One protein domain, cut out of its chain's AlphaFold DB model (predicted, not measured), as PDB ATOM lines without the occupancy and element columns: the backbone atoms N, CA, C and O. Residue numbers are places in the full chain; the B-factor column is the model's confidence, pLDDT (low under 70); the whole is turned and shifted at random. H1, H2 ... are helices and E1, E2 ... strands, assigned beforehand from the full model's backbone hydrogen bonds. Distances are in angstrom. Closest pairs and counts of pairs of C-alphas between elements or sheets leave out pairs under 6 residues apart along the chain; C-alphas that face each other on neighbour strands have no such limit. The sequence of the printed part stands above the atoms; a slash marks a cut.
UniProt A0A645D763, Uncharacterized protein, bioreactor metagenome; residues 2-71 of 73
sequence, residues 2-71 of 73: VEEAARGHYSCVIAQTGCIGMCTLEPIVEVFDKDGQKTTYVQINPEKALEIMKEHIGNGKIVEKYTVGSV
ATOM      1  N   VAL A   2       3.394 -46.928  39.946       73.25
ATOM      2  CA  VAL A   2       4.414 -45.897  40.241       73.25
ATOM      3  C   VAL A   2       5.285 -45.545  39.028       73.25
ATOM      4  O   VAL A   2       5.370 -44.379  38.659       73.25
ATOM      5  N   GLU A   3       5.835 -46.553  38.352       73.50
ATOM      6  CA  GLU A   3       6.641 -46.388  37.129       73.50
ATOM      7  C   GLU A   3       5.905 -45.613  36.020       73.50
ATOM      8  O   GLU A   3       6.465 -44.737  35.367       73.50
ATOM      9  N   GLU A   4       4.622 -45.907  35.824       70.88
ATOM     10  CA  GLU A   4       3.818 -45.331  34.740       70.88
ATOM     11  C   GLU A   4       3.314 -43.930  35.074       70.88
ATOM     12  O   GLU A   4       3.239 -43.082  34.189       70.88
ATOM     13  N   ALA A   5       3.036 -43.650  36.349       69.06
ATOM     14  CA  ALA A   5       2.782 -42.291  36.813       69.06
ATOM     15  C   ALA A   5       4.005 -41.393  36.580       69.06
ATOM     16  O   ALA A   5       3.862 -40.285  36.061       69.06
ATOM     17  N   ALA A   6       5.204 -41.906  36.882       70.25
ATOM     18  CA  ALA A   6       6.459 -41.199  36.650       70.25
ATOM     19  C   ALA A   6       6.732 -40.974  35.152       70.25
ATOM     20  O   ALA A   6       7.095 -39.871  34.750       70.25
ATOM     21  N   ARG A   7       6.503 -41.990  34.306       72.75
ATOM     22  CA  ARG A   7       6.673 -41.886  32.844       72.75
ATOM     23  C   ARG A   7       5.622 -41.004  32.168       72.75
ATOM     24  O   ARG A   7       5.921 -40.380  31.155       72.75
ATOM     25  N   GLY A   8       4.399 -40.971  32.691       65.38
ATOM     26  CA  GLY A   8       3.263 -40.274  32.088       65.38
ATOM     27  C   GLY A   8       3.138 -38.787  32.431       65.38
ATOM     28  O   GLY A   8       2.202 -38.157  31.948       65.38
ATOM     29  N   HIS A   9       4.037 -38.224  33.253       63.38
ATOM     30  CA  HIS A   9       3.947 -36.842  33.763       63.38
ATOM     31  C   HIS A   9       2.594 -36.522  34.435       63.38
ATOM     32  O   HIS A   9       2.139 -35.376  34.452       63.38
ATOM     33  N   TYR A  10       1.931 -37.526  35.010       69.31
ATOM     34  CA  TYR A  10       0.686 -37.299  35.731       69.31
ATOM     35  C   TYR A  10       1.009 -36.682  37.097       69.31
ATOM     36  O   TYR A  10       1.747 -37.266  37.887       69.31
ATOM     37  N   SER A  11       0.450 -35.505  37.392       69.69
ATOM     38  CA  SER A  11       0.505 -34.914  38.737       69.69
ATOM     39  C   SER A  11      -0.447 -35.664  39.670       69.69
ATOM     40  O   SER A  11      -1.527 -35.178  39.991       69.69
ATOM     41  N   CYS A  12      -0.076 -36.882  40.059       71.25
ATOM     42  CA  CYS A  12      -0.820 -37.700  41.006       71.25
ATOM     43  C   CYS A  12       0.071 -38.125  42.179       71.25
ATOM     44  O   CYS A  12       1.271 -38.357  42.030       71.25
ATOM     45  N   VAL A  13      -0.525 -38.213  43.367       77.06
ATOM     46  CA  VAL A  13       0.151 -38.685  44.579       77.06
ATOM     47  C   VAL A  13      -0.242 -40.138  44.794       77.06
ATOM     48  O   VAL A  13      -1.423 -40.447  44.932       77.06
ATOM     49  N   ILE A  14       0.744 -41.032  44.821       78.75
ATOM     50  CA  ILE A  14       0.525 -42.441  45.149       78.75
ATOM     51  C   ILE A  14       0.901 -42.627  46.614       78.75
ATOM     52  O   ILE A  14       2.072 -42.534  46.975       78.75
ATOM     53  N   ALA A  15      -0.098 -42.887  47.451       79.19
ATOM     54  CA  ALA A  15       0.088 -43.207  48.857       79.19
ATOM     55  C   ALA A  15      -0.299 -44.666  49.106       79.19
ATOM     56  O   ALA A  15      -1.293 -45.159  48.572       79.19
ATOM     57  N   GLN A  16       0.492 -45.362  49.919       76.62
ATOM     58  CA  GLN A  16       0.132 -46.693  50.385       76.62
ATOM     59  C   GLN A  16      -0.889 -46.554  51.518       76.62
ATOM     60  O   GLN A  16      -0.567 -46.057  52.595       76.62
ATOM     61  N   THR A  17      -2.116 -46.998  51.269       68.19
ATOM     62  CA  THR A  17      -3.160 -47.104  52.292       68.19
ATOM     63  C   THR A  17      -3.073 -48.466  52.982       68.19
ATOM     64  O   THR A  17      -2.754 -49.476  52.354       68.19
ATOM     65  N   GLY A  18      -3.309 -48.480  54.297       65.69
ATOM     66  CA  GLY A  18      -3.334 -49.697  55.111       65.69
ATOM     67  C   GLY A  18      -4.615 -50.522  54.938       65.69
ATOM     68  O   GLY A  18      -5.449 -50.252  54.078       65.69
ATOM     69  N   CYS A  19      -4.789 -51.534  55.790       63.84
ATOM     70  CA  CYS A  19      -5.992 -52.365  55.811       63.84
ATOM     71  C   CYS A  19      -7.261 -51.511  55.984       63.84
ATOM     72  O   CYS A  19      -7.448 -50.854  57.005       63.84
ATOM     73  N   ILE A  20      -8.150 -51.580  54.995       64.69
ATOM     74  CA  ILE A  20      -9.481 -50.949  54.990       64.69
ATOM     75  C   ILE A  20     -10.603 -51.942  55.344       64.69
ATOM     76  O   ILE A  20     -11.776 -51.675  55.111       64.69
ATOM     77  N   GLY A  21     -10.259 -53.110  55.900       62.28
ATOM     78  CA  GLY A  21     -11.232 -54.131  56.315       62.28
ATOM     79  C   GLY A  21     -11.862 -54.930  55.167       62.28
ATOM     80  O   GLY A  21     -12.801 -55.683  55.400       62.28
ATOM     81  N   MET A  22     -11.344 -54.799  53.939       61.38
ATOM     82  CA  MET A  22     -11.798 -55.516  52.738       61.38
ATOM     83  C   MET A  22     -10.724 -56.477  52.195       61.38
ATOM     84  O   MET A  22     -10.374 -56.430  51.018       61.38
ATOM     85  N   CYS A  23     -10.204 -57.371  53.043       63.62
ATOM     86  CA  CYS A  23      -9.144 -58.324  52.666       63.62
ATOM     87  C   CYS A  23      -9.527 -59.248  51.492       63.62
ATOM     88  O   CYS A  23      -8.664 -59.778  50.802       63.62
ATOM     89  N   THR A  24     -10.820 -59.448  51.231       66.69
ATOM     90  CA  THR A  24     -11.306 -60.321  50.147       66.69
ATOM     91  C   THR A  24     -11.249 -59.665  48.762       66.69
ATOM     92  O   THR A  24     -11.382 -60.352  47.754       66.69
ATOM     93  N   LEU A  25     -11.089 -58.341  48.699       70.31
ATOM     94  CA  LEU A  25     -11.142 -57.554  47.460       70.31
ATOM     95  C   LEU A  25      -9.799 -56.900  47.105       70.31
ATOM     96  O   LEU A  25      -9.734 -56.071  46.192       70.31
ATOM     97  N   GLU A  26      -8.726 -57.299  47.791       72.19
ATOM     98  CA  GLU A  26      -7.362 -56.938  47.420       72.19
ATOM     99  C   GLU A  26      -7.008 -57.491  46.030       72.19
ATOM    100  O   GLU A  26      -7.378 -58.623  45.704       72.19
ATOM    101  N   PRO A  27      -6.281 -56.730  45.192       80.81
ATOM    102  CA  PRO A  27      -5.736 -55.383  45.419       80.81
ATOM    103  C   PRO A  27      -6.775 -54.261  45.237       80.81
ATOM    104  O   PRO A  27      -7.519 -54.261  44.252       80.81
ATOM    105  N   ILE A  28      -6.776 -53.279  46.147       84.38
ATOM    106  CA  ILE A  28      -7.682 -52.117  46.123       84.38
ATOM    107  C   ILE A  28      -6.890 -50.850  45.788       84.38
ATOM    108  O   ILE A  28      -5.799 -50.637  46.313       84.38
ATOM    109  N   VAL A  29      -7.440 -50.002  44.920       85.12
ATOM    110  CA  VAL A  29      -6.851 -48.719  44.527       85.12
ATOM    111  C   VAL A  29      -7.901 -47.623  44.637       85.12
ATOM    112  O   VAL A  29      -8.961 -47.706  44.028       85.12
ATOM    113  N   GLU A  30      -7.596 -46.565  45.378       84.12
ATOM    114  CA  GLU A  30      -8.436 -45.370  45.448       84.12
ATOM    115  C   GLU A  30      -7.833 -44.273  44.570       84.12
ATOM    116  O   GLU A  30      -6.660 -43.926  44.709       84.12
ATOM    117  N   VAL A  31      -8.631 -43.742  43.646       85.44
ATOM    118  CA  VAL A  31      -8.249 -42.636  42.764       85.44
ATOM    119  C   VAL A  31      -9.101 -41.429  43.117       85.44
ATOM    120  O   VAL A  31     -10.324 -41.536  43.200       85.44
ATOM    121  N   PHE A  32      -8.443 -40.292  43.321       84.50
ATOM    122  CA  PHE A  32      -9.079 -39.005  43.566       84.50
ATOM    123  C   PHE A  32      -8.895 -38.134  42.329       84.50
ATOM    124  O   PHE A  32      -7.758 -37.884  41.923       84.50
ATOM    125  N   ASP A  33      -9.999 -37.698  41.729       80.69
ATOM    126  CA  ASP A  33      -9.949 -36.755  40.612       80.69
ATOM    127  C   ASP A  33      -9.790 -35.304  41.112       80.69
ATOM    128  O   ASP A  33      -9.907 -35.007  42.304       80.69
ATOM    129  N   LYS A  34      -9.536 -34.380  40.183       77.06
ATOM    130  CA  LYS A  34      -9.369 -32.940  40.420       77.06
ATOM    131  C   LYS A  34     -10.620 -32.310  41.039       77.06
ATOM    132  O   LYS A  34     -10.509 -31.331  41.766       77.06
ATOM    133  N   ASP A  35     -11.785 -32.892  40.763       79.50
ATOM    134  CA  ASP A  35     -13.083 -32.492  41.317       79.50
ATOM    135  C   ASP A  35     -13.297 -32.971  42.772       79.50
ATOM    136  O   ASP A  35     -14.309 -32.676  43.400       79.50
ATOM    137  N   GLY A  36     -12.351 -33.737  43.336       76.94
ATOM    138  CA  GLY A  36     -12.470 -34.331  44.673       76.94
ATOM    139  C   GLY A  36     -13.326 -35.601  44.711       76.94
ATOM    140  O   GLY A  36     -13.567 -36.156  45.784       76.94
ATOM    141  N   GLN A  37     -13.764 -36.094  43.551       82.31
ATOM    142  CA  GLN A  37     -14.472 -37.363  43.443       82.31
ATOM    143  C   GLN A  37     -13.525 -38.526  43.743       82.31
ATOM    144  O   GLN A  37     -12.479 -38.681  43.111       82.31
ATOM    145  N   LYS A  38     -13.910 -39.345  44.725       85.06
ATOM    146  CA  LYS A  38     -13.183 -40.551  45.114       85.06
ATOM    147  C   LYS A  38     -13.784 -41.768  44.431       85.06
ATOM    148  O   LYS A  38     -14.932 -42.124  44.692       85.06
ATOM    149  N   THR A  39     -12.963 -42.471  43.667       87.56
ATOM    150  CA  THR A  39     -13.334 -43.736  43.041       87.56
ATOM    151  C   THR A  39     -12.499 -44.870  43.610       87.56
ATOM    152  O   THR A  39     -11.272 -44.863  43.520       87.56
ATOM    153  N   THR A  40     -13.173 -45.874  44.169       87.12
ATOM    154  CA  THR A  40     -12.533 -47.070  44.724       87.12
ATOM    155  C   THR A  40     -12.608 -48.215  43.724       87.12
ATOM    156  O   THR A  40     -13.692 -48.663  43.345       87.12
ATOM    157  N   TYR A  41     -11.444 -48.704  43.329       87.69
ATOM    158  CA  TYR A  41     -11.249 -49.819  42.424       87.69
ATOM    159  C   TYR A  41     -10.803 -51.064  43.180       87.69
ATOM    160  O   TYR A  41      -9.945 -50.972  44.051       87.69
ATOM    161  N   VAL A  42     -11.349 -52.227  42.837       86.56
ATOM    162  CA  VAL A  42     -11.077 -53.498  43.531       86.56
ATOM    163  C   VAL A  42     -10.640 -54.583  42.551       86.56
ATOM    164  O   VAL A  42     -10.894 -54.472  41.350       86.56
ATOM    165  N   GLN A  43      -9.986 -55.637  43.052       85.50
ATOM    166  CA  GLN A  43      -9.441 -56.726  42.226       85.50
ATOM    167  C   GLN A  43      -8.576 -56.203  41.064       85.50
ATOM    168  O   GLN A  43      -8.762 -56.556  39.885       85.50
ATOM    169  N   ILE A  44      -7.668 -55.283  41.389       85.44
ATOM    170  CA  ILE A  44      -6.852 -54.590  40.398       85.44
ATOM    171  C   ILE A  44      -5.667 -55.437  39.959       85.44
ATOM    172  O   ILE A  44      -4.871 -55.897  40.767       85.44
ATOM    173  N   ASN A  45      -5.522 -55.562  38.641       87.81
ATOM    174  CA  ASN A  45      -4.395 -56.220  37.985       87.81
ATOM    175  C   ASN A  45      -3.484 -55.160  37.345       87.81
ATOM    176  O   ASN A  45      -3.966 -54.062  37.052       87.81
ATOM    177  N   PRO A  46      -2.202 -55.464  37.061       86.12
ATOM    178  CA  PRO A  46      -1.289 -54.525  36.401       86.12
ATOM    179  C   PRO A  46      -1.853 -53.951  35.090       86.12
ATOM    180  O   PRO A  46      -1.724 -52.754  34.841       86.12
ATOM    181  N   GLU A  47      -2.559 -54.765  34.305       86.38
ATOM    182  CA  GLU A  47      -3.230 -54.334  33.072       86.38
ATOM    183  C   GLU A  47      -4.394 -53.365  33.339       86.38
ATOM    184  O   GLU A  47      -4.493 -52.316  32.704       86.38
ATOM    185  N   LYS A  48      -5.244 -53.662  34.335       85.75
ATOM    186  CA  LYS A  48      -6.354 -52.776  34.735       85.75
ATOM    187  C   LYS A  48      -5.831 -51.452  35.288       85.75
ATOM    188  O   LYS A  48      -6.392 -50.402  35.005       85.75
ATOM    189  N   ALA A  49      -4.748 -51.493  36.063       85.06
ATOM    190  CA  ALA A  49      -4.127 -50.308  36.639       85.06
ATOM    191  C   ALA A  49      -3.609 -49.347  35.559       85.06
ATOM    192  O   ALA A  49      -3.798 -48.140  35.685       85.06
ATOM    193  N   LEU A  50      -2.993 -49.875  34.495       86.12
ATOM    194  CA  LEU A  50      -2.575 -49.091  33.327       86.12
ATOM    195  C   LEU A  50      -3.764 -48.407  32.651       86.12
ATOM    196  O   LEU A  50      -3.684 -47.230  32.297       86.12
ATOM    197  N   GLU A  51      -4.866 -49.135  32.484       86.62
ATOM    198  CA  GLU A  51      -6.073 -48.593  31.867       86.62
ATOM    199  C   GLU A  51      -6.710 -47.503  32.734       86.62
ATOM    200  O   GLU A  51      -7.003 -46.424  32.233       86.62
ATOM    201  N   ILE A  52      -6.835 -47.733  34.046       86.50
ATOM    202  CA  ILE A  52      -7.344 -46.737  35.001       86.50
ATOM    203  C   ILE A  52      -6.464 -45.487  34.990       86.50
ATOM    204  O   ILE A  52      -6.988 -44.379  34.975       86.50
ATOM    205  N   MET A  53      -5.137 -45.625  34.944       83.19
ATOM    206  CA  MET A  53      -4.254 -44.461  34.830       83.19
ATOM    207  C   MET A  53      -4.502 -43.675  33.537       83.19
ATOM    208  O   MET A  53      -4.610 -42.455  33.582       83.19
ATOM    209  N   LYS A  54      -4.636 -44.338  32.387       85.25
ATOM    210  CA  LYS A  54      -4.844 -43.644  31.106       85.25
ATOM    211  C   LYS A  54      -6.234 -43.019  30.987       85.25
ATOM    212  O   LYS A  54      -6.342 -41.843  30.659       85.25
ATOM    213  N   GLU A  55      -7.283 -43.784  31.271       87.38
ATOM    214  CA  GLU A  55      -8.673 -43.336  31.145       87.38
ATOM    215  C   GLU A  55      -9.041 -42.359  32.264       87.38
ATOM    216  O   GLU A  55      -9.501 -41.253  31.992       87.38
ATOM    217  N   HIS A  56      -8.797 -42.720  33.525       86.06
ATOM    218  CA  HIS A  56      -9.197 -41.886  34.656       86.06
ATOM    219  C   HIS A  56      -8.215 -40.731  34.856       86.06
ATOM    220  O   HIS A  56      -8.613 -39.579  34.762       86.06
ATOM    221  N   ILE A  57      -6.925 -41.001  35.076       82.44
ATOM    222  CA  ILE A  57      -5.963 -39.928  35.396       82.44
ATOM    223  C   ILE A  57      -5.639 -39.087  34.151       82.44
ATOM    224  O   ILE A  57      -5.555 -37.861  34.239       82.44
ATOM    225  N   GLY A  58      -5.484 -39.730  32.990       81.69
ATOM    226  CA  GLY A  58      -5.182 -39.051  31.730       81.69
ATOM    227  C   GLY A  58      -6.384 -38.368  31.084       81.69
ATOM    228  O   GLY A  58      -6.269 -37.213  30.679       81.69
ATOM    229  N   ASN A  59      -7.533 -39.045  31.010       82.44
ATOM    230  CA  ASN A  59      -8.711 -38.555  30.283       82.44
ATOM    231  C   ASN A  59      -9.839 -38.035  31.197       82.44
ATOM    232  O   ASN A  59     -10.842 -37.529  30.698       82.44
ATOM    233  N   GLY A  60      -9.709 -38.162  32.523       81.88
ATOM    234  CA  GLY A  60     -10.750 -37.777  33.487       81.88
ATOM    235  C   GLY A  60     -11.978 -38.693  33.472       81.88
ATOM    236  O   GLY A  60     -13.036 -38.312  33.965       81.88
ATOM    237  N   LYS A  61     -11.883 -39.883  32.864       85.44
ATOM    238  CA  LYS A  61     -13.017 -40.788  32.667       85.44
ATOM    239  C   LYS A  61     -12.969 -41.963  33.636       85.44
ATOM    240  O   LYS A  61     -12.086 -42.818  33.574       85.44
ATOM    241  N   ILE A  62     -13.972 -42.042  34.504       85.75
ATOM    242  CA  ILE A  62     -14.083 -43.108  35.497       85.75
ATOM    243  C   ILE A  62     -14.383 -44.445  34.813       85.75
ATOM    244  O   ILE A  62     -15.373 -44.614  34.103       85.75
ATOM    245  N   VAL A  63     -13.528 -45.430  35.075       86.44
ATOM    246  CA  VAL A  63     -13.689 -46.799  34.575       86.44
ATOM    247  C   VAL A  63     -14.626 -47.605  35.490       86.44
ATOM    248  O   VAL A  63     -14.180 -48.457  36.254       86.44
ATOM    249  N   GLU A  64     -15.933 -47.331  35.439       83.19
ATOM    250  CA  GLU A  64     -16.929 -47.915  36.362       83.19
ATOM    251  C   GLU A  64     -16.851 -49.448  36.463       83.19
ATOM    252  O   GLU A  64     -16.935 -49.985  37.562       83.19
ATOM    253  N   LYS A  65     -16.527 -50.142  35.362       82.00
ATOM    254  CA  LYS A  65     -16.364 -51.610  35.285       82.00
ATOM    255  C   LYS A  65     -15.407 -52.235  36.312       82.00
ATOM    256  O   LYS A  65     -15.477 -53.438  36.542       82.00
ATOM    257  N   TYR A  66     -14.492 -51.459  36.889       84.81
ATOM    258  CA  TYR A  66     -13.529 -51.936  37.888       84.81
ATOM    259  C   TYR A  66     -13.786 -51.375  39.289       84.81
ATOM    260  O   TYR A  66     -13.005 -51.616  40.211       84.81
ATOM    261  N   THR A  67     -14.849 -50.591  39.451       84.88
ATOM    262  CA  THR A  67     -15.175 -49.954  40.722       84.88
ATOM    263  C   THR A  67     -15.870 -50.926  41.662       84.88
ATOM    264  O   THR A  67     -16.606 -51.818  41.239       84.88
ATOM    265  N   VAL A  68     -15.682 -50.716  42.966       78.06
ATOM    266  CA  VAL A  68     -16.363 -51.488  44.014       78.06
ATOM    267  C   VAL A  68     -17.890 -51.414  43.894       78.06
ATOM    268  O   VAL A  68     -18.578 -52.368  44.233       78.06
ATOM    269  N   GLY A  69     -18.429 -50.312  43.354       67.00
ATOM    270  CA  GLY A  69     -19.866 -50.131  43.136       67.00
ATOM    271  C   GLY A  69     -20.448 -51.043  42.052       67.00
ATOM    272  O   GLY A  69     -21.620 -51.403  42.136       67.00
ATOM    273  N   SER A  70     -19.634 -51.454  41.073       60.97
ATOM    274  CA  SER A  70     -20.011 -52.470  40.084       60.97
ATOM    275  C   SER A  70     -19.906 -53.893  40.628       60.97
ATOM    276  O   SER A  70     -20.568 -54.786  40.109       60.97
ATOM    277  N   VAL A  71     -19.157 -54.107  41.715       56.44
ATOM    278  CA  VAL A  71     -19.181 -55.355  42.494       56.44
ATOM    279  C   VAL A  71     -20.360 -55.307  43.476       56.44
ATOM    280  O   VAL A  71     -20.203 -55.414  44.689       56.44
TER     281      VAL A  71
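What this domain is: This is residues 2 to 71 of the 73 residues of an uncharacterized protein of bioreactor metagenome (UniProt A0A645D763). A small two-stranded hairpin, E1 and E2, has one longer helix, H2, running alongside it over one face, while the short helix H1 sits off to the side of H2. Two long stretches with no named element run along opposite sides of this pair, residues 8 to 28 past E1 and residues 60 to 71 past E2. The printed part has 70 residues, under half of them in named elements, in the order H1, E1, E2, H2; the sheet, E1 - E2, is antiparallel, and the class is mixed, helices and strands. The whole is compact, with a radius of gyration of the C-alphas of 11.7 A, and its C-alphas span 32 by 24 by 21 A.

How they stand to each other: E1, residues 29 to 32, and E2, residues 38 to 41, form an antiparallel hairpin with 159 degrees between their directions. C-alphas 30 and 40 face each other at 4.5 A. N 29 and O 41 are within hydrogen-bond range at 2.8 A, and so are N 31 and O 39 at 2.9 A. H2, residues 46 to 59, and E1 are near each other, with 8 pairs of C-alphas within 10 A. H1, residues 2 to 7, is close to H2 but not clearly touching; their closest C-alphas, those of Glu 4 and Leu 50, are 7.6 A apart. The two helices run the same way at a steep tilt of 48 degrees. H1 and E2 are apart. In H1 and H2 every O i to N i+4 pair is within hydrogen-bond range.

Where its parts are: E1 is 10.0 A long and E2 9.8 A; C-alpha 29 is at (-6.851, -48.719, 44.527). H2 measures 18.6 A and ends with C-alpha 59 at (-8.711, -38.555, 30.283). H1, 8.7 A long, begins with C-alpha 2 at (4.414, -45.897, 40.241).

The domain as a whole: The two C-alphas farthest apart, those of His 9 and Thr 24, are 32.4 A apart. The printed part has no cut. The link from H1 to E1 is long, with 21 residues; those from E1 to E2 and from E2 to H2 are tight. Mean pLDDT of the printed part is 78.0, and it is under 70 at residue 5 and residues 8 to 11, 17 to 24 and 69 to 71.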